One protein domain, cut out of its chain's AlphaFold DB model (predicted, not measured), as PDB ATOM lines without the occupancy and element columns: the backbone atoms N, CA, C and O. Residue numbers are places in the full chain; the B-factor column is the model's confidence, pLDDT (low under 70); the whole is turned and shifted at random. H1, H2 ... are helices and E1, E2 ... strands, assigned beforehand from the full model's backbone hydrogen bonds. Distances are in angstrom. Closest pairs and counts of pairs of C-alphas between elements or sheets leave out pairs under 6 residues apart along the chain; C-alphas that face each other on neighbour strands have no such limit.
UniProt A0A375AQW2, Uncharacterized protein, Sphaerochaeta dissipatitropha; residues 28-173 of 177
ATOM      1  N   SER A  28       8.231  15.608  39.992       87.69
ATOM      2  CA  SER A  28       9.592  15.585  39.465       87.69
ATOM      3  C   SER A  28       9.576  15.410  37.942       87.69
ATOM      4  O   SER A  28       8.670  14.776  37.403       87.69
ATOM      5  N   LEU A  29      10.599  15.908  37.237       87.44
ATOM      6  CA  LEU A  29      10.718  15.703  35.786       87.44
ATOM      7  C   LEU A  29      10.605  14.218  35.380       87.44
ATOM      8  O   LEU A  29       9.823  13.929  34.479       87.44
ATOM      9  N   PRO A  30      11.287  13.258  36.042       90.31
ATOM     10  CA  PRO A  30      11.100  11.832  35.754       90.31
ATOM     11  C   PRO A  30       9.661  11.334  35.939       90.31
ATOM     12  O   PRO A  30       9.204  10.494  35.163       90.31
ATOM     13  N   THR A  31       8.945  11.856  36.940       91.31
ATOM     14  CA  THR A  31       7.528  11.535  37.164       91.31
ATOM     15  C   THR A  31       6.696  12.007  35.980       91.31
ATOM     16  O   THR A  31       6.007  11.197  35.379       91.31
ATOM     17  N   ILE A  32       6.847  13.272  35.574       91.19
ATOM     18  CA  ILE A  32       6.118  13.843  34.434       91.19
ATOM     19  C   ILE A  32       6.419  13.065  33.149       91.19
ATOM     20  O   ILE A  32       5.505  12.729  32.408       91.19
ATOM     21  N   VAL A  33       7.689  12.726  32.895       91.19
ATOM     22  CA  VAL A  33       8.080  11.925  31.721       91.19
ATOM     23  C   VAL A  33       7.361  10.575  31.718       91.19
ATOM     24  O   VAL A  33       6.871  10.142  30.680       91.19
ATOM     25  N   THR A  34       7.302   9.910  32.871       93.62
ATOM     26  CA  THR A  34       6.638   8.608  33.009       93.62
ATOM     27  C   THR A  34       5.135   8.728  32.786       93.62
ATOM     28  O   THR A  34       4.583   7.960  32.004       93.62
ATOM     29  N   THR A  35       4.495   9.717  33.410       94.69
ATOM     30  CA  THR A  35       3.068  10.014  33.245       94.69
ATOM     31  C   THR A  35       2.719  10.266  31.781       94.69
ATOM     32  O   THR A  35       1.830   9.626  31.235       94.69
ATOM     33  N   MET A  36       3.494  11.111  31.102       94.75
ATOM     34  CA  MET A  36       3.269  11.436  29.694       94.75
ATOM     35  C   MET A  36       3.444  10.245  28.757       94.75
ATOM     36  O   MET A  36       2.696  10.105  27.794       94.75
ATOM     37  N   LYS A  37       4.407   9.362  29.042       94.75
ATOM     38  CA  LYS A  37       4.530   8.091  28.322       94.75
ATOM     39  C   LYS A  37       3.327   7.183  28.572       94.75
ATOM     40  O   LYS A  37       2.895   6.519  27.639       94.75
ATOM     41  N   GLY A  38       2.795   7.168  29.795       95.81
ATOM     42  CA  GLY A  38       1.558   6.466  30.141       95.81
ATOM     43  C   GLY A  38       0.382   6.946  29.296       95.81
ATOM     44  O   GLY A  38      -0.167   6.158  28.534       95.81
ATOM     45  N   TYR A  39       0.095   8.249  29.328       96.50
ATOM     46  CA  TYR A  39      -0.993   8.848  28.546       96.50
ATOM     47  C   TYR A  39      -0.833   8.604  27.044       96.50
ATOM     48  O   TYR A  39      -1.786   8.215  26.378       96.50
ATOM     49  N   ASN A  40       0.382   8.754  26.508       95.56
ATOM     50  CA  ASN A  40       0.635   8.458  25.102       95.56
ATOM     51  C   ASN A  40       0.380   6.984  24.758       95.56
ATOM     52  O   ASN A  40      -0.200   6.694  23.721       95.56
ATOM     53  N   ASN A  41       0.811   6.053  25.610       95.06
ATOM     54  CA  ASN A  41       0.591   4.627  25.378       95.06
ATOM     55  C   ASN A  41      -0.898   4.262  25.425       95.06
ATOM     56  O   ASN A  41      -1.331   3.444  24.622       95.06
ATOM     57  N   GLU A  42      -1.665   4.862  26.336       96.75
ATOM     58  CA  GLU A  42      -3.118   4.678  26.409       96.75
ATOM     59  C   GLU A  42      -3.805   5.187  25.138       96.75
ATOM     60  O   GLU A  42      -4.564   4.447  24.518       96.75
ATOM     61  N   ILE A  43      -3.474   6.401  24.688       95.56
ATOM     62  CA  ILE A  43      -4.029   6.969  23.452       95.56
ATOM     63  C   ILE A  43      -3.656   6.115  22.235       95.56
ATOM     64  O   ILE A  43      -4.518   5.805  21.418       95.56
ATOM     65  N   VAL A  44      -2.394   5.694  22.111       94.25
ATOM     66  CA  VAL A  44      -1.956   4.819  21.010       94.25
ATOM     67  C   VAL A  44      -2.698   3.482  21.046       94.25
ATOM     68  O   VAL A  44      -3.113   3.005  19.998       94.25
ATOM     69  N   ALA A  45      -2.927   2.897  22.223       93.69
ATOM     70  CA  ALA A  45      -3.711   1.669  22.340       93.69
ATOM     71  C   ALA A  45      -5.172   1.861  21.891       93.69
ATOM     72  O   ALA A  45      -5.725   0.982  21.234       93.69
ATOM     73  N   LEU A  46      -5.784   3.013  22.193       94.56
ATOM     74  CA  LEU A  46      -7.122   3.353  21.700       94.56
ATOM     75  C   LEU A  46      -7.143   3.477  20.172       94.56
ATOM     76  O   LEU A  46      -8.058   2.958  19.540       94.56
ATOM     77  N   ILE A  47      -6.131   4.105  19.573       93.38
ATOM     78  CA  ILE A  47      -6.004   4.207  18.113       93.38
ATOM     79  C   ILE A  47      -5.883   2.812  17.498       93.38
ATOM     80  O   ILE A  47      -6.692   2.459  16.643       93.38
ATOM     81  N   LEU A  48      -4.932   2.004  17.978       92.06
ATOM     82  CA  LEU A  48      -4.696   0.637  17.502       92.06
ATOM     83  C   LEU A  48      -5.961  -0.224  17.577       92.06
ATOM     84  O   LEU A  48      -6.272  -0.922  16.617       92.06
ATOM     85  N   SER A  49      -6.768  -0.077  18.635       90.75
ATOM     86  CA  SER A  49      -8.047  -0.793  18.769       90.75
ATOM     87  C   SER A  49      -9.051  -0.524  17.642       90.75
ATOM     88  O   SER A  49      -9.995  -1.290  17.477       90.75
ATOM     89  N   GLN A  50      -8.882   0.572  16.897       88.56
ATOM     90  CA  GLN A  50      -9.728   0.911  15.755       88.56
ATOM     91  C   GLN A  50      -9.079   0.600  14.408       88.56
ATOM     92  O   GLN A  50      -9.804   0.380  13.441       88.56
ATOM     93  N   VAL A  51      -7.746   0.611  14.321       86.50
ATOM     94  CA  VAL A  51      -7.033   0.535  13.034       86.50
ATOM     95  C   VAL A  51      -6.339  -0.805  12.774       86.50
ATOM     96  O   VAL A  51      -6.006  -1.073  11.626       86.50
ATOM     97  N   GLU A  52      -6.125  -1.652  13.788       80.44
ATOM     98  CA  GLU A  52      -5.490  -2.973  13.616       80.44
ATOM     99  C   GLU A  52      -6.467  -4.061  13.139       80.44
ATOM    100  O   GLU A  52      -6.071  -4.978  12.429       80.44
ATOM    101  N   GLU A  53      -7.745  -3.988  13.527       65.94
ATOM    102  CA  GLU A  53      -8.666  -5.140  13.494       65.94
ATOM    103  C   GLU A  53      -9.346  -5.449  12.136       65.94
ATOM    104  O   GLU A  53     -10.366  -6.119  12.170       65.94
ATOM    105  N   GLU A  54      -8.813  -5.030  10.972       57.50
ATOM    106  CA  GLU A  54      -9.170  -5.478   9.581       57.50
ATOM    107  C   GLU A  54      -9.360  -4.340   8.550       57.50
ATOM    108  O   GLU A  54      -9.740  -4.602   7.406       57.50
ATOM    109  N   TYR A  55      -9.083  -3.081   8.892       63.31
ATOM    110  CA  TYR A  55      -9.311  -1.964   7.969       63.31
ATOM    111  C   TYR A  55      -8.066  -1.643   7.141       63.31
ATOM    112  O   TYR A  55      -7.000  -1.337   7.678       63.31
ATOM    113  N   SER A  56      -8.212  -1.672   5.816       77.19
ATOM    114  CA  SER A  56      -7.277  -0.976   4.936       77.19
ATOM    115  C   SER A  56      -7.331   0.515   5.280       77.19
ATOM    116  O   SER A  56      -8.414   1.014   5.593       77.19
ATOM    117  N   PRO A  57      -6.227   1.272   5.176       81.12
ATOM    118  CA  PRO A  57      -6.266   2.727   5.337       81.12
ATOM    119  C   PRO A  57      -7.377   3.382   4.504       81.12
ATOM    120  O   PRO A  57      -8.084   4.259   4.995       81.12
ATOM    121  N   ASP A  58      -7.596   2.879   3.283       84.50
ATOM    122  CA  ASP A  58      -8.626   3.336   2.338       84.50
ATOM    123  C   ASP A  58     -10.077   3.141   2.837       84.50
ATOM    124  O   ASP A  58     -11.014   3.707   2.266       84.50
ATOM    125  N   ASP A  59     -10.294   2.346   3.889       86.25
ATOM    126  CA  ASP A  59     -11.613   2.122   4.490       86.25
ATOM    127  C   ASP A  59     -12.029   3.250   5.447       86.25
ATOM    128  O   ASP A  59     -13.168   3.262   5.921       86.25
ATOM    129  N   PHE A  60     -11.142   4.218   5.704       89.56
ATOM    130  CA  PHE A  60     -11.390   5.402   6.522       89.56
ATOM    131  C   PHE A  60     -11.676   6.621   5.635       89.56
ATOM    132  O   PHE A  60     -10.746   7.257   5.144       89.56
ATOM    133  N   PRO A  61     -12.945   7.020   5.424       92.00
ATOM    134  CA  PRO A  61     -13.235   8.164   4.573       92.00
ATOM    135  C   PRO A  61     -12.704   9.455   5.198       92.00
ATOM    136  O   PRO A  61     -12.969   9.730   6.373       92.00
ATOM    137  N   GLU A  62     -12.033  10.284   4.404       95.50
ATOM    138  CA  GLU A  62     -11.615  11.624   4.823       95.50
ATOM    139  C   GLU A  62     -12.799  12.438   5.375       95.50
ATOM    140  O   GLU A  62     -13.920  12.415   4.850       95.50
ATOM    141  N   GLY A  63     -12.560  13.151   6.472       95.75
ATOM    142  CA  GLY A  63     -13.557  13.920   7.213       95.75
ATOM    143  C   GLY A  63     -14.505  13.084   8.077       95.75
ATOM    144  O   GLY A  63     -15.365  13.656   8.751       95.75
ATOM    145  N   SER A  64     -14.385  11.752   8.077       94.31
ATOM    146  CA  SER A  64     -15.150  10.901   8.989       94.31
ATOM    147  C   SER A  64     -14.631  11.002  10.425       94.31
ATOM    148  O   SER A  64     -13.491  11.391  10.679       94.31
ATOM    149  N   THR A  65     -15.500  10.669  11.380       93.69
ATOM    150  CA  THR A  65     -15.164  10.644  12.806       93.69
ATOM    151  C   THR A  65     -15.127   9.208  13.305       93.69
ATOM    152  O   THR A  65     -16.103   8.474  13.139       93.69
ATOM    153  N   ILE A  66     -14.035   8.846  13.973       88.94
ATOM    154  CA  ILE A  66     -13.838   7.556  14.630       88.94
ATOM    155  C   ILE A  66     -14.053   7.759  16.141       88.94
ATOM    156  O   ILE A  66     -13.359   8.576  16.757       88.94
ATOM    157  N   PRO A  67     -15.020   7.069  16.768       83.69
ATOM    158  CA  PRO A  67     -15.162   7.099  18.217       83.69
ATOM    159  C   PRO A  67     -14.049   6.258  18.857       83.69
ATOM    160  O   PRO A  67     -14.008   5.050  18.657       83.69
ATOM    161  N   LEU A  68     -13.157   6.894  19.623       90.38
ATOM    162  CA  LEU A  68     -12.090   6.194  20.355       90.38
ATOM    163  C   LEU A  68     -12.500   5.894  21.800       90.38
ATOM    164  O   LEU A  68     -12.450   4.752  22.238       90.38
ATOM    165  N   ASP A  69     -12.913   6.931  22.528       95.06
ATOM    166  CA  ASP A  69     -13.292   6.858  23.938       95.06
ATOM    167  C   ASP A  69     -14.125   8.094  24.331       95.06
ATOM    168  O   ASP A  69     -14.206   9.076  23.579       95.06
ATOM    169  N   GLU A  70     -14.747   8.077  25.508       95.50
ATOM    170  CA  GLU A  70     -15.440   9.243  26.057       95.50
ATOM    171  C   GLU A  70     -14.463  10.416  26.244       95.50
ATOM    172  O   GLU A  70     -13.441  10.309  26.913       95.50
ATOM    173  N   GLY A  71     -14.773  11.564  25.636       95.12
ATOM    174  CA  GLY A  71     -13.905  12.744  25.686       95.12
ATOM    175  C   GLY A  71     -12.805  12.778  24.619       95.12
ATOM    176  O   GLY A  71     -12.083  13.772  24.557       95.12
ATOM    177  N   ILE A  72     -12.707  11.779  23.731       96.31
ATOM    178  CA  ILE A  72     -11.823  11.816  22.555       96.31
ATOM    179  C   ILE A  72     -12.646  11.826  21.266       96.31
ATOM    180  O   ILE A  72     -13.485  10.964  21.026       96.31
ATOM    181  N   THR A  73     -12.375  12.796  20.397       94.31
ATOM    182  CA  THR A  73     -12.880  12.819  19.018       94.31
ATOM    183  C   THR A  73     -11.713  12.636  18.061       94.31
ATOM    184  O   THR A  73     -10.804  13.461  18.067       94.31
ATOM    185  N   CYS A  74     -11.743  11.592  17.233       95.31
ATOM    186  CA  CYS A  74     -10.755  11.351  16.185       95.31
ATOM    187  C   CYS A  74     -11.379  11.646  14.819       95.31
ATOM    188  O   CYS A  74     -12.441  11.113  14.508       95.31
ATOM    189  N   THR A  75     -10.757  12.513  14.025       96.44
ATOM    190  CA  THR A  75     -11.184  12.833  12.657       96.44
ATOM    191  C   THR A  75     -10.125  12.359  11.678       96.44
ATOM    192  O   THR A  75      -8.944  12.604  11.906       96.44
ATOM    193  N   VAL A  76     -10.546  11.713  10.597       96.44
ATOM    194  CA  VAL A  76      -9.655  11.329   9.497       96.44
ATOM    195  C   VAL A  76      -9.360  12.575   8.666       96.44
ATOM    196  O   VAL A  76     -10.283  13.135   8.074       96.44
ATOM    197  N   ASP A  77      -8.110  13.033   8.648       96.50
ATOM    198  CA  ASP A  77      -7.686  14.184   7.835       96.50
ATOM    199  C   ASP A  77      -7.295  13.743   6.424       96.50
ATOM    200  O   ASP A  77      -7.708  14.361   5.444       96.50
ATOM    201  N   TYR A  78      -6.593  12.612   6.328       95.56
ATOM    202  CA  TYR A  78      -6.178  11.994   5.075       95.56
ATOM    203  C   TYR A  78      -6.227  10.468   5.178       95.56
ATOM    204  O   TYR A  78      -5.948   9.899   6.233       95.56
ATOM    205  N   SER A  79      -6.567   9.811   4.072       93.88
ATOM    206  CA  SER A  79      -6.526   8.357   3.930       93.88
ATOM    207  C   SER A  79      -6.052   7.991   2.525       93.88
ATOM    208  O   SER A  79      -6.590   8.464   1.520       93.88
ATOM    209  N   GLY A  80      -5.041   7.131   2.454       89.69
ATOM    210  CA  GLY A  80      -4.591   6.526   1.212       89.69
ATOM    211  C   GLY A  80      -3.941   5.171   1.451       89.69
ATOM    212  O   GLY A  80      -3.594   4.824   2.569       89.69
ATOM    213  N   ALA A  81      -3.710   4.422   0.375       86.88
ATOM    214  CA  ALA A  81      -3.318   3.009   0.420       86.88
ATOM    215  C   ALA A  81      -2.136   2.623   1.340       86.88
ATOM    216  O   ALA A  81      -1.999   1.444   1.662       86.88
ATOM    217  N   ALA A  82      -1.263   3.566   1.705       90.25
ATOM    218  CA  ALA A  82      -0.132   3.330   2.600       90.25
ATOM    219  C   ALA A  82      -0.142   4.210   3.857       90.25
ATOM    220  O   ALA A  82       0.646   3.935   4.750       90.25
ATOM    221  N   ASP A  83      -1.013   5.217   3.956       92.62
ATOM    222  CA  ASP A  83      -0.913   6.241   4.997       92.62
ATOM    223  C   ASP A  83      -2.306   6.647   5.499       92.62
ATOM    224  O   ASP A  83      -3.253   6.805   4.720       92.62
ATOM    225  N   LEU A  84      -2.424   6.849   6.808       94.44
ATOM    226  CA  LEU A  84      -3.622   7.360   7.468       94.44
ATOM    227  C   LEU A  84      -3.226   8.501   8.406       94.44
ATOM    228  O   LEU A  84      -2.426   8.309   9.322       94.44
ATOM    229  N   GLU A  85      -3.818   9.677   8.206       96.06
ATOM    230  CA  GLU A  85      -3.615  10.834   9.079       96.06
ATOM    231  C   GLU A  85      -4.876  11.103   9.900       96.06
ATOM    232  O   GLU A  85      -5.987  11.247   9.380       96.06
ATOM    233  N   LEU A  86      -4.698  11.187  11.215       96.00
ATOM    234  CA  LEU A  86      -5.755  11.357  12.196       96.00
ATOM    235  C   LEU A  86      -5.517  12.619  13.024       96.00
ATOM    236  O   LEU A  86      -4.441  12.830  13.584       96.00
ATOM    237  N   ILE A  87      -6.566  13.416  13.199       96.94
ATOM    238  CA  ILE A  87      -6.589  14.540  14.132       96.94
ATOM    239  C   ILE A  87      -7.436  14.156  15.336       96.94
ATOM    240  O   ILE A  87      -8.656  13.993  15.233       96.94
ATOM    241  N   LEU A  88      -6.803  14.045  16.502       96.94
ATOM    242  CA  LEU A  88      -7.491  13.739  17.749       96.94
ATOM    243  C   LEU A  88      -7.630  15.007  18.587       96.94
ATOM    244  O   LEU A  88      -6.656  15.701  18.882       96.94
ATOM    245  N   THR A  89      -8.857  15.276  19.013       96.81
ATOM    246  CA  THR A  89      -9.191  16.300  20.001       96.81
ATOM    247  C   THR A  89      -9.595  15.622  21.301       96.81
ATOM    248  O   THR A  89     -10.531  14.821  21.321       96.81
ATOM    249  N   LEU A  90      -8.914  15.977  22.386       97.56
ATOM    250  CA  LEU A  90      -9.228  15.541  23.739       97.56
ATOM    251  C   LEU A  90      -9.968  16.679  24.443       97.56
ATOM    252  O   LEU A  90      -9.454  17.796  24.544       97.56
ATOM    253  N   ASN A  91     -11.171  16.394  24.925       96.75
ATOM    254  CA  ASN A  91     -12.030  17.325  25.644       96.75
ATOM    255  C   ASN A  91     -12.455  16.682  26.966       96.75
ATOM    256  O   ASN A  91     -13.473  15.992  27.029       96.75
ATOM    257  N   ASN A  92     -11.646  16.913  27.999       96.62
ATOM    258  CA  ASN A  92     -11.731  16.263  29.308       96.62
ATOM    259  C   ASN A  92     -11.743  14.727  29.210       96.62
ATOM    260  O   ASN A  92     -12.532  14.067  29.882       96.62
ATOM    261  N   TRP A  93     -10.881  14.156  28.364       97.88
ATOM    262  CA  TRP A  93     -10.664  12.709  28.364       97.88
ATOM    263  C   TRP A  93     -10.048  12.293  29.700       97.88
ATOM    264  O   TRP A  93      -9.069  12.898  30.136       97.88
ATOM    265  N   ALA A  94     -10.615  11.281  30.350       97.62
ATOM    266  CA  ALA A  94     -10.089  10.758  31.600       97.62
ATOM    267  C   ALA A  94      -9.099   9.622  31.312       97.62
ATOM    268  O   ALA A  94      -9.497   8.556  30.847       97.62
ATOM    269  N   ALA A  95      -7.821   9.837  31.629       96.88
ATOM    270  CA  ALA A  95      -6.818   8.779  31.567       96.88
ATOM    271  C   ALA A  95      -7.119   7.658  32.579       96.88
ATOM    272  O   ALA A  95      -7.920   7.824  33.506       96.88
ATOM    273  N   GLY A  96      -6.425   6.525  32.468       96.19
ATOM    274  CA  GLY A  96      -6.601   5.375  33.360       96.19
ATOM    275  C   GLY A  96      -6.343   5.667  34.846       96.19
ATOM    276  O   GLY A  96      -6.832   4.937  35.711       96.19
ATOM    277  N   ASP A  97      -5.612   6.740  35.164       95.38
ATOM    278  CA  ASP A  97      -5.400   7.231  36.532       95.38
ATOM    279  C   ASP A  97      -6.494   8.202  37.032       95.38
ATOM    280  O   ASP A  97      -6.478   8.598  38.199       95.38
ATOM    281  N   GLY A  98      -7.466   8.540  36.180       95.88
ATOM    282  CA  GLY A  98      -8.571   9.459  36.447       95.88
ATOM    283  C   GLY A  98      -8.266  10.931  36.161       95.88
ATOM    284  O   GLY A  98      -9.130  11.773  36.405       95.88
ATOM    285  N   THR A  99      -7.072  11.264  35.668       96.44
ATOM    286  CA  THR A  99      -6.702  12.639  35.308       96.44
ATOM    287  C   THR A  99      -7.456  13.081  34.058       96.44
ATOM    288  O   THR A  99      -7.427  12.392  33.040       96.44
ATOM    289  N   GLU A 100      -8.096  14.249  34.115       97.69
ATOM    290  CA  GLU A 100      -8.755  14.850  32.954       97.69
ATOM    291  C   GLU A 100      -7.741  15.591  32.076       97.69
ATOM    292  O   GLU A 100      -7.012  16.482  32.527       97.69
ATOM    293  N   ILE A 101      -7.729  15.244  30.794       98.06
ATOM    294  CA  ILE A 101      -6.780  15.736  29.806       98.06
ATOM    295  C   ILE A 101      -7.544  16.428  28.680       98.06
ATOM    296  O   ILE A 101      -8.505  15.906  28.112       98.06
ATOM    297  N   ASN A 102      -7.078  17.621  28.335       98.38
ATOM    298  CA  ASN A 102      -7.500  18.359  27.155       98.38
ATOM    299  C   ASN A 102      -6.338  18.454  26.178       98.38
ATOM    300  O   ASN A 102      -5.185  18.553  26.598       98.38
ATOM    301  N   GLY A 103      -6.606  18.478  24.879       97.12
ATOM    302  CA  GLY A 103      -5.517  18.572  23.923       97.12
ATOM    303  C   GLY A 103      -5.898  18.386  22.471       97.12
ATOM    304  O   GLY A 103      -7.048  18.129  22.124       97.12
ATOM    305  N   LEU A 104      -4.880  18.529  21.635       96.94
ATOM    306  CA  LEU A 104      -4.926  18.292  20.203       96.94
ATOM    307  C   LEU A 104      -3.669  17.522  19.809       96.94
ATOM    308  O   LEU A 104      -2.575  17.835  20.286       96.94
ATOM    309  N   MET A 105      -3.815  16.548  18.927       95.56
ATOM    310  CA  MET A 105      -2.692  15.797  18.382       95.56
ATOM    311  C   MET A 105      -2.966  15.386  16.942       95.56
ATOM    312  O   MET A 105      -4.098  15.051  16.592       95.56
ATOM    313  N   SER A 106      -1.908  15.423  16.138       95.81
ATOM    314  CA  SER A 106      -1.872  14.818  14.811       95.81
ATOM    315  C   SER A 106      -1.165  13.480  14.924       95.81
ATOM    316  O   SER A 106      -0.105  13.407  15.557       95.81
ATOM    317  N   VAL A 107      -1.759  12.448  14.342       96.94
ATOM    318  CA  VAL A 107      -1.211  11.098  14.298       96.94
ATOM    319  C   VAL A 107      -1.118  10.667  12.847       96.94
ATOM    320  O   VAL A 107      -2.101  10.742  12.123       96.94
ATOM    321  N   GLU A 108       0.057  10.219  12.446       96.19
ATOM    322  CA  GLU A 108       0.327   9.628  11.142       96.19
ATOM    323  C   GLU A 108       0.605   8.142  11.352       96.19
ATOM    324  O   GLU A 108       1.338   7.763  12.273       96.19
ATOM    325  N   ILE A 109      -0.030   7.305  10.542       94.69
ATOM    326  CA  ILE A 109       0.108   5.854  10.581       94.69
ATOM    327  C   ILE A 109       0.517   5.412   9.184       94.69
ATOM    328  O   ILE A 109      -0.254   5.582   8.241       94.69
ATOM    329  N   GLU A 110       1.710   4.839   9.063       93.94
ATOM    330  CA  GLU A 110       2.191   4.272   7.804       93.94
ATOM    331  C   GLU A 110       1.968   2.758   7.793       93.94
ATOM    332  O   GLU A 110       2.096   2.075   8.817       93.94
ATOM    333  N   TYR A 111       1.693   2.224   6.609       91.38
ATOM    334  CA  TYR A 111       1.377   0.828   6.361       91.38
ATOM    335  C   TYR A 111       2.305   0.237   5.294       91.38
ATOM    336  O   TYR A 111       2.565   0.829   4.244       91.38
ATOM    337  N   GLN A 112       2.741  -1.004   5.504       88.00
ATOM    338  CA  GLN A 112       3.266  -1.837   4.425       88.00
ATOM    339  C   GLN A 112       2.118  -2.417   3.603       88.00
ATOM    340  O   GLN A 112       1.045  -2.680   4.124       88.00
ATOM    341  N   ALA A 113       2.339  -2.645   2.306       80.25
ATOM    342  CA  ALA A 113       1.278  -3.075   1.391       80.25
ATOM    343  C   ALA A 113       1.068  -4.604   1.310       80.25
ATOM    344  O   ALA A 113       0.100  -5.056   0.697       80.25
ATOM    345  N   SER A 114       1.992  -5.429   1.821       80.25
ATOM    346  CA  SER A 114       1.908  -6.893   1.690       80.25
ATOM    347  C   SER A 114       2.707  -7.642   2.776       80.25
ATOM    348  O   SER A 114       3.895  -7.902   2.561       80.25
ATOM    349  N   PRO A 115       2.059  -8.107   3.860       78.31
ATOM    350  CA  PRO A 115       0.646  -7.882   4.192       78.31
ATOM    351  C   PRO A 115       0.358  -6.403   4.487       78.31
ATOM    352  O   PRO A 115       1.293  -5.636   4.700       78.31
ATOM    353  N   VAL A 116      -0.924  -6.013   4.475       85.06
ATOM    354  CA  VAL A 116      -1.321  -4.710   5.025       85.06
ATOM    355  C   VAL A 116      -1.061  -4.757   6.524       85.06
ATOM    356  O   VAL A 116      -1.718  -5.512   7.234       85.06
ATOM    357  N   ALA A 117      -0.044  -4.031   6.971       88.62
ATOM    358  CA  ALA A 117       0.426  -4.031   8.350       88.62
ATOM    359  C   ALA A 117       0.982  -2.653   8.696       88.62
ATOM    360  O   ALA A 117       1.640  -2.034   7.860       88.62
ATOM    361  N   ILE A 118       0.739  -2.184   9.915       91.50
ATOM    362  CA  ILE A 118       1.251  -0.894  10.382       91.50
ATOM    363  C   ILE A 118       2.775  -0.991  10.515       91.50
ATOM    364  O   ILE A 118       3.280  -1.836  11.249       91.50
ATOM    365  N   SER A 119       3.513  -0.125   9.821       91.69
ATOM    366  CA  SER A 119       4.970  -0.003   9.958       91.69
ATOM    367  C   SER A 119       5.383   1.061  10.958       91.69
ATOM    368  O   SER A 119       6.419   0.918  11.610       91.69
ATOM    369  N   SER A 120       4.603   2.131  11.089       94.31
ATOM    370  CA  SER A 120       4.930   3.214  12.006       94.31
ATOM    371  C   SER A 120       3.686   3.926  12.525       94.31
ATOM    372  O   SER A 120       2.649   3.975  11.866       94.31
ATOM    373  N   ILE A 121       3.803   4.469  13.738       95.56
ATOM    374  CA  ILE A 121       2.851   5.427  14.301       95.56
ATOM    375  C   ILE A 121       3.634   6.623  14.825       95.56
ATOM    376  O   ILE A 121       4.432   6.502  15.763       95.56
ATOM    377  N   SER A 122       3.343   7.786  14.262       95.81
ATOM    378  CA  SER A 122       3.998   9.051  14.561       95.81
ATOM    379  C   SER A 122       3.002  10.055  15.121       95.81
ATOM    380  O   SER A 122       1.892  10.199  14.628       95.81
ATOM    381  N   VAL A 123       3.396  10.773  16.171       94.56
ATOM    382  CA  VAL A 123       2.607  11.842  16.797       94.56
ATOM    383  C   VAL A 123       3.401  13.134  16.680       94.56
ATOM    384  O   VAL A 123       4.479  13.235  17.276       94.56
ATOM    385  N   SER A 124       2.900  14.123  15.932       86.88
ATOM    386  CA  SER A 124       3.680  15.334  15.641       86.88
ATOM    387  C   SER A 124       2.861  16.596  15.315       86.88
ATOM    388  O   SER A 124       2.170  16.636  14.302       86.88
ATOM    389  N   PRO A 125       3.008  17.682  16.103       82.75
ATOM    390  CA  PRO A 125       3.208  17.678  17.549       82.75
ATOM    391  C   PRO A 125       1.881  17.439  18.285       82.75
ATOM    392  O   PRO A 125       0.839  17.990  17.929       82.75
ATOM    393  N   ALA A 126       1.928  16.685  19.384       94.06
ATOM    394  CA  ALA A 126       0.838  16.666  20.357       94.06
ATOM    395  C   ALA A 126       0.941  17.869  21.299       94.06
ATOM    396  O   ALA A 126       2.041  18.303  21.656       94.06
ATOM    397  N   MET A 127      -0.207  18.385  21.735       96.69
ATOM    398  CA  MET A 127      -0.347  19.417  22.760       96.69
ATOM    399  C   MET A 127      -1.391  18.975  23.780       96.69
ATOM    400  O   MET A 127      -2.576  18.940  23.458       96.69
ATOM    401  N   LEU A 128      -0.961  18.670  25.007       97.44
ATOM    402  CA  LEU A 128      -1.850  18.245  26.091       97.44
ATOM    403  C   LEU A 128      -1.816  19.228  27.269       97.44
ATOM    404  O   LEU A 128      -0.814  19.905  27.531       97.44
ATOM    405  N   TYR A 129      -2.930  19.277  27.992       96.75
ATOM    406  CA  TYR A 129      -3.172  20.112  29.160       96.75
ATOM    407  C   TYR A 129      -3.905  19.294  30.223       96.75
ATOM    408  O   TYR A 129      -4.973  18.750  29.952       96.75
ATOM    409  N   PHE A 130      -3.350  19.235  31.427       95.44
ATOM    410  CA  PHE A 130      -3.928  18.515  32.564       95.44
ATOM    411  C   PHE A 130      -3.409  19.104  33.871       95.44
ATOM    412  O   PHE A 130      -2.280  19.597  33.914       95.44
ATOM    413  N   ASP A 131      -4.225  19.079  34.923       88.56
ATOM    414  CA  ASP A 131      -3.979  19.706  36.228       88.56
ATOM    415  C   ASP A 131      -3.547  21.180  36.130       88.56
ATOM    416  O   ASP A 131      -4.350  22.109  36.231       88.56
ATOM    417  N   ARG A 132      -2.242  21.407  35.964       89.94
ATOM    418  CA  ARG A 132      -1.560  22.704  35.804       89.94
ATOM    419  C   ARG A 132      -0.333  22.580  34.886       89.94
ATOM    420  O   ARG A 132       0.567  23.427  34.905       89.94
ATOM    421  N   THR A 133      -0.296  21.506  34.108       93.56
ATOM    422  CA  THR A 133       0.767  21.111  33.195       93.56
ATOM    423  C   THR A 133       0.301  21.335  31.765       93.56
ATOM    424  O   THR A 133      -0.786  20.917  31.378       93.56
ATOM    425  N   SER A 134       1.136  21.999  30.974       95.69
ATOM    426  CA  SER A 134       1.013  22.071  29.523       95.69
ATOM    427  C   SER A 134       2.249  21.445  28.913       95.69
ATOM    428  O   SER A 134       3.377  21.711  29.343       95.69
ATOM    429  N   VAL A 135       2.036  20.601  27.917       95.19
ATOM    430  CA  VAL A 135       3.099  19.819  27.307       95.19
ATOM    431  C   VAL A 135       2.912  19.773  25.807       95.19
ATOM    432  O   VAL A 135       1.801  19.594  25.316       95.19
ATOM    433  N   SER A 136       4.018  19.911  25.088       95.62
ATOM    434  CA  SER A 136       4.089  19.566  23.681       95.62
ATOM    435  C   SER A 136       5.186  18.543  23.464       95.62
ATOM    436  O   SER A 136       6.281  18.664  24.026       95.62
ATOM    437  N   TYR A 137       4.890  17.511  22.688       93.88
ATOM    438  CA  TYR A 137       5.799  16.398  22.477       93.88
ATOM    439  C   TYR A 137       5.620  15.783  21.091       93.88
ATOM    440  O   TYR A 137       4.591  15.970  20.441       93.88
ATOM    441  N   VAL A 138       6.644  15.044  20.675       94.12
ATOM    442  CA  VAL A 138       6.625  14.181  19.496       94.12
ATOM    443  C   VAL A 138       6.960  12.758  19.903       94.12
ATOM    444  O   VAL A 138       7.790  12.537  20.800       94.12
ATOM    445  N   THR A 139       6.325  11.799  19.245       94.31
ATOM    446  CA  THR A 139       6.670  10.384  19.376       94.31
ATOM    447  C   THR A 139       6.682   9.717  18.026       94.31
ATOM    448  O   THR A 139       5.923  10.099  17.150       94.31
ATOM    449  N   GLU A 140       7.478   8.673  17.913       94.62
ATOM    450  CA  GLU A 140       7.470   7.770  16.773       94.62
ATOM    451  C   GLU A 140       7.667   6.367  17.330       94.62
ATOM    452  O   GLU A 140       8.516   6.149  18.202       94.62
ATOM    453  N   ALA A 141       6.836   5.439  16.886       93.88
ATOM    454  CA  ALA A 141       6.956   4.027  17.175       93.88
ATOM    455  C   ALA A 141       7.078   3.286  15.845       93.88
ATOM    456  O   ALA A 141       6.215   3.450  14.991       93.88
ATOM    457  N   LEU A 142       8.126   2.477  15.693       92.56
ATOM    458  CA  LEU A 142       8.370   1.680  14.491       92.56
ATOM    459  C   LEU A 142       8.160   0.197  14.787       92.56
ATOM    460  O   LEU A 142       8.609  -0.291  15.832       92.56
ATOM    461  N   ASP A 143       7.528  -0.502  13.852       90.06
ATOM    462  CA  ASP A 143       7.535  -1.960  13.772       90.06
ATOM    463  C   ASP A 143       8.649  -2.392  12.806       90.06
ATOM    464  O   ASP A 143       8.588  -2.163  11.593       90.06
ATOM    465  N   GLY A 144       9.721  -2.956  13.367       79.19
ATOM    466  CA  GLY A 144      10.943  -3.289  12.632       79.19
ATOM    467  C   GLY A 144      10.794  -4.456  11.651       79.19
ATOM    468  O   GLY A 144      11.619  -4.595  10.745       79.19
ATOM    469  N   ASP A 145       9.747  -5.269  11.795       79.50
ATOM    470  CA  ASP A 145       9.477  -6.454  10.978       79.50
ATOM    471  C   ASP A 145       7.997  -6.508  10.594       79.50
ATOM    472  O   ASP A 145       7.423  -7.590  10.645       79.50
ATOM    473  N   ALA A 146       7.387  -5.357  10.247       77.81
ATOM    474  CA  ALA A 146       5.958  -5.144   9.945       77.81
ATOM    475  C   ALA A 146       5.386  -6.101   8.873       77.81
ATOM    476  O   ALA A 146       5.087  -5.751   7.732       77.81
ATOM    477  N   SER A 147       5.280  -7.358   9.266       75.06
ATOM    478  CA  SER A 147       4.973  -8.558   8.496       75.06
ATOM    479  C   SER A 147       3.881  -9.370   9.193       75.06
ATOM    480  O   SER A 147       3.416 -10.378   8.659       75.06
ATOM    481  N   SER A 148       3.460  -8.914  10.377       74.12
ATOM    482  CA  SER A 148       2.333  -9.425  11.144       74.12
ATOM    483  C   SER A 148       1.213  -8.387  11.189       74.12
ATOM    484  O   SER A 148       1.471  -7.196  11.065       74.12
ATOM    485  N   GLU A 149      -0.025  -8.844  11.367       69.25
ATOM    486  CA  GLU A 149      -1.201  -7.964  11.440       69.25
ATOM    487  C   GLU A 149      -1.219  -7.103  12.718       69.25
ATOM    488  O   GLU A 149      -1.820  -6.036  12.723       69.25
ATOM    489  N   ALA A 150      -0.544  -7.540  13.789       84.12
ATOM    490  CA  ALA A 150      -0.474  -6.803  15.049       84.12
ATOM    491  C   ALA A 150       0.767  -5.903  15.090       84.12
ATOM    492  O   ALA A 150       1.888  -6.384  14.899       84.12
ATOM    493  N   PHE A 151       0.587  -4.626  15.419       87.19
ATOM    494  CA  PHE A 151       1.686  -3.680  15.532       87.19
ATOM    495  C   PHE A 151       2.535  -3.984  16.769       87.19
ATOM    496  O   PHE A 151       2.073  -3.919  17.916       87.19
ATOM    497  N   THR A 152       3.820  -4.262  16.558       85.31
ATOM    498  CA  THR A 152       4.781  -4.465  17.645       85.31
ATOM    499  C   THR A 152       5.875  -3.413  17.580       85.31
ATOM    500  O   THR A 152       6.828  -3.505  16.819       85.31
ATOM    501  N   SER A 153       5.772  -2.407  18.444       84.44
ATOM    502  CA  SER A 153       6.783  -1.353  18.503       84.44
ATOM    503  C   SER A 153       8.117  -1.866  19.066       84.44
ATOM    504  O   SER A 153       8.209  -2.216  20.249       84.44
ATOM    505  N   GLU A 154       9.156  -1.834  18.232       77.00
ATOM    506  CA  GLU A 154      10.536  -2.195  18.577       77.00
ATOM    507  C   GLU A 154      11.386  -0.963  18.909       77.00
ATOM    508  O   GLU A 154      12.153  -0.963  19.877       77.00
ATOM    509  N   GLU A 155      11.207   0.118  18.149       72.00
ATOM    510  CA  GLU A 155      11.866   1.402  18.382       72.00
ATOM    511  C   GLU A 155      10.840   2.456  18.798       72.00
ATOM    512  O   GLU A 155       9.731   2.510  18.266       72.00
ATOM    513  N   ARG A 156      11.201   3.277  19.795       84.56
ATOM    514  CA  ARG A 156      10.344   4.352  20.313       84.56
ATOM    515  C   ARG A 156      11.123   5.633  20.550       84.56
ATOM    516  O   ARG A 156      11.927   5.719  21.485       84.56
ATOM    517  N   LEU A 157      10.808   6.658  19.771       90.62
ATOM    518  CA  LEU A 157      11.179   8.035  20.054       90.62
ATOM    519  C   LEU A 157      10.117   8.676  20.953       90.62
ATOM    520  O   LEU A 157       8.919   8.539  20.730       90.62
ATOM    521  N   PHE A 158      10.561   9.408  21.975       91.81
ATOM    522  CA  PHE A 158       9.689  10.256  22.784       91.81
ATOM    523  C   PHE A 158      10.453  11.516  23.180       91.81
ATOM    524  O   PHE A 158      11.392  11.449  23.981       91.81
ATOM    525  N   VAL A 159      10.063  12.666  22.632       91.81
ATOM    526  CA  VAL A 159      10.769  13.935  22.838       91.81
ATOM    527  C   VAL A 159       9.789  15.020  23.248       91.81
ATOM    528  O   VAL A 159       8.828  15.312  22.547       91.81
ATOM    529  N   PHE A 160      10.073  15.676  24.373       92.00
ATOM    530  CA  PHE A 160       9.380  16.907  24.735       92.00
ATOM    531  C   PHE A 160       9.884  18.070  23.880       92.00
ATOM    532  O   PHE A 160      11.075  18.395  23.904       92.00
ATOM    533  N   ILE A 161       8.960  18.730  23.188       92.50
ATOM    534  CA  ILE A 161       9.184  20.043  22.580       92.50
ATOM    535  C   ILE A 161       9.090  21.106  23.674       92.50
ATOM    536  O   ILE A 161       9.984  21.935  23.827       92.50
ATOM    537  N   SER A 162       8.035  21.070  24.488       93.50
ATOM    538  CA  SER A 162       7.860  22.005  25.597       93.50
ATOM    539  C   SER A 162       7.197  21.341  26.798       93.50
ATOM    540  O   SER A 162       6.392  20.422  26.666       93.50
ATOM    541  N   LEU A 163       7.566  21.801  27.991       94.12
ATOM    542  CA  LEU A 163       6.936  21.398  29.242       94.12
ATOM    543  C   LEU A 163       6.846  22.609  30.162       94.12
ATOM    544  O   LEU A 163       7.868  23.194  30.534       94.12
ATOM    545  N   ILE A 164       5.626  22.962  30.542       94.00
ATOM    546  CA  ILE A 164       5.306  24.052  31.454       94.00
ATOM    547  C   ILE A 164       4.498  23.459  32.599       94.00
ATOM    548  O   ILE A 164       3.468  22.839  32.365       94.00
ATOM    549  N   VAL A 165       4.940  23.678  33.833       92.94
ATOM    550  CA  VAL A 165       4.216  23.255  35.039       92.94
ATOM    551  C   VAL A 165       4.034  24.473  35.919       92.94
ATOM    552  O   VAL A 165       4.997  25.197  36.175       92.94
ATOM    553  N   ASP A 166       2.806  24.735  36.356       90.94
ATOM    554  CA  ASP A 166       2.477  25.890  37.196       90.94
ATOM    555  C   ASP A 166       2.918  27.229  36.576       90.94
ATOM    556  O   ASP A 166       3.359  28.150  37.265       90.94
ATOM    557  N   GLY A 167       2.841  27.332  35.246       88.38
ATOM    558  CA  GLY A 167       3.288  28.506  34.492       88.38
ATOM    559  C   GLY A 167       4.811  28.663  34.393       88.38
ATOM    560  O   GLY A 167       5.287  29.636  33.809       88.38
ATOM    561  N   LYS A 168       5.595  27.721  34.926       89.88
ATOM    562  CA  LYS A 168       7.055  27.703  34.817       89.88
ATOM    563  C   LYS A 168       7.496  26.755  33.706       89.88
ATOM    564  O   LYS A 168       7.270  25.550  33.785       89.88
ATOM    565  N   THR A 169       8.199  27.286  32.711       92.25
ATOM    566  CA  THR A 169       8.850  26.477  31.674       92.25
ATOM    567  C   THR A 169       9.967  25.634  32.285       92.25
ATOM    568  O   THR A 169      10.907  26.166  32.881       92.25
ATOM    569  N   LEU A 170       9.860  24.315  32.135       90.50
ATOM    570  CA  LEU A 170      10.867  23.341  32.549       90.50
ATOM    571  C   LEU A 170      11.666  22.810  31.355       90.50
ATOM    572  O   LEU A 170      12.868  22.591  31.480       90.50
ATOM    573  N   ILE A 171      11.009  22.630  30.205       90.12
ATOM    574  CA  ILE A 171      11.627  22.218  28.939       90.12
ATOM    575  C   ILE A 171      11.148  23.164  27.840       90.12
ATOM    576  O   ILE A 171       9.965  23.495  27.768       90.12
ATOM    577  N   SER A 172      12.077  23.594  26.990       88.62
ATOM    578  CA  SER A 172      11.799  24.331  25.759       88.62
ATOM    579  C   SER A 172      12.863  23.955  24.737       88.62
ATOM    580  O   SER A 172      13.987  24.455  24.790       88.62
ATOM    581  N   ASN A 173      12.518  23.050  23.831       79.81
ATOM    582  CA  ASN A 173      13.375  22.593  22.756       79.81
ATOM    583  C   ASN A 173      12.925  23.243  21.442       79.81
ATOM    584  O   ASN A 173      11.877  22.915  20.899       79.81
TER     585      ASN A 173
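AT A GLANCE: This is residues 28 to 173 of the 177 residues of an uncharacterized protein of Sphaerochaeta dissipatitropha (UniProt A0A375AQW2). A single twisted sheet of eight strands, E1 to E8, curls round one long helix, H1, which lies in the hollow of one face; the opposite face has no named helix. The helix comes first and the strands then follow one another as a meander, each strand the antiparallel neighbour of the one before, in the order E1 E2 E3 E4 E5 E6 E7 E8. The printed part has 146 residues with one named helix and eight named strands, in the class mixed, helices and strands, as two layers: the helix on one face of the sheet. It is compact, with a radius of gyration of the C-alphas of 15.4 A, yet elongated in outline, spanning 48 by 29 by 25 A.

IN THESE COORDINATES: H1, residues 29 to 51, begins with C-alpha 29 at (10.718, 15.703, 35.786) and is 32.6 A long. E1 is residues 65 to 69, and E2, residues 72 to 80, bends by 54 degrees at residue 77. E3, residues 83 to 94, is 28.5 A long and bends by 87 degrees at residue 91. E4, residues 100 to 113, with C-alpha 100 at (-8.755, 14.850, 32.954), measures 37.7 A, and E5, residues 116 to 130, measures 36.1 A. E6 is residues 133 to 142, 28.0 A, and E7 is residues 155 to 165, 28.5 A. E8, residues 168 to 172, ends with C-alpha 172 at (11.799, 24.331, 25.759).

HOW THE PARTS SIT: H1 is on the sheet, with 64 pairs of C-alphas within 10 A, and the sheet curls round it. Its closest C-alphas to E1 are those of Leu 46 and Leu 68, 5.9 A apart; to E7, those of Lys 37 and Phe 158, 7.9 A apart. H1 and E5 are near each other, with 12 pairs of C-alphas within 10 A. In H1, 18 of 19 O i to N i+4 pairs are within hydrogen-bond range. E1 and E2 form a hairpin, with N 66 and O 74 at 2.8 A. Across E2 and E3, N 75 and O 87 are 2.8 A apart; across E3 and E4, N 86 and O 107 are 2.8 A apart. E4 and E5 are antiparallel at 164 degrees, with N 129 and O 102 at 2.7 A. Across E5 and E6, N 123 and O 139 are within hydrogen-bond range at 2.8 A, and across E6 and E7, N 159 and O 138 are within hydrogen-bond range at 2.9 A. E7 and E8 form a hairpin, with N 170 and O 163 at 2.8 A. The edge strands E1 and E8 are apart.

THE WHOLE: The C-alphas farthest apart are those of Ser 114 and Asp 166, 48.3 A. The printed part has no cut. The links H1 to E1, 13 residues, and E6 to E7, 12 residues, are long; the other links are tight. Mean pLDDT of the printed part is 90.8, with residues 53 to 55 and residue 149 under 70.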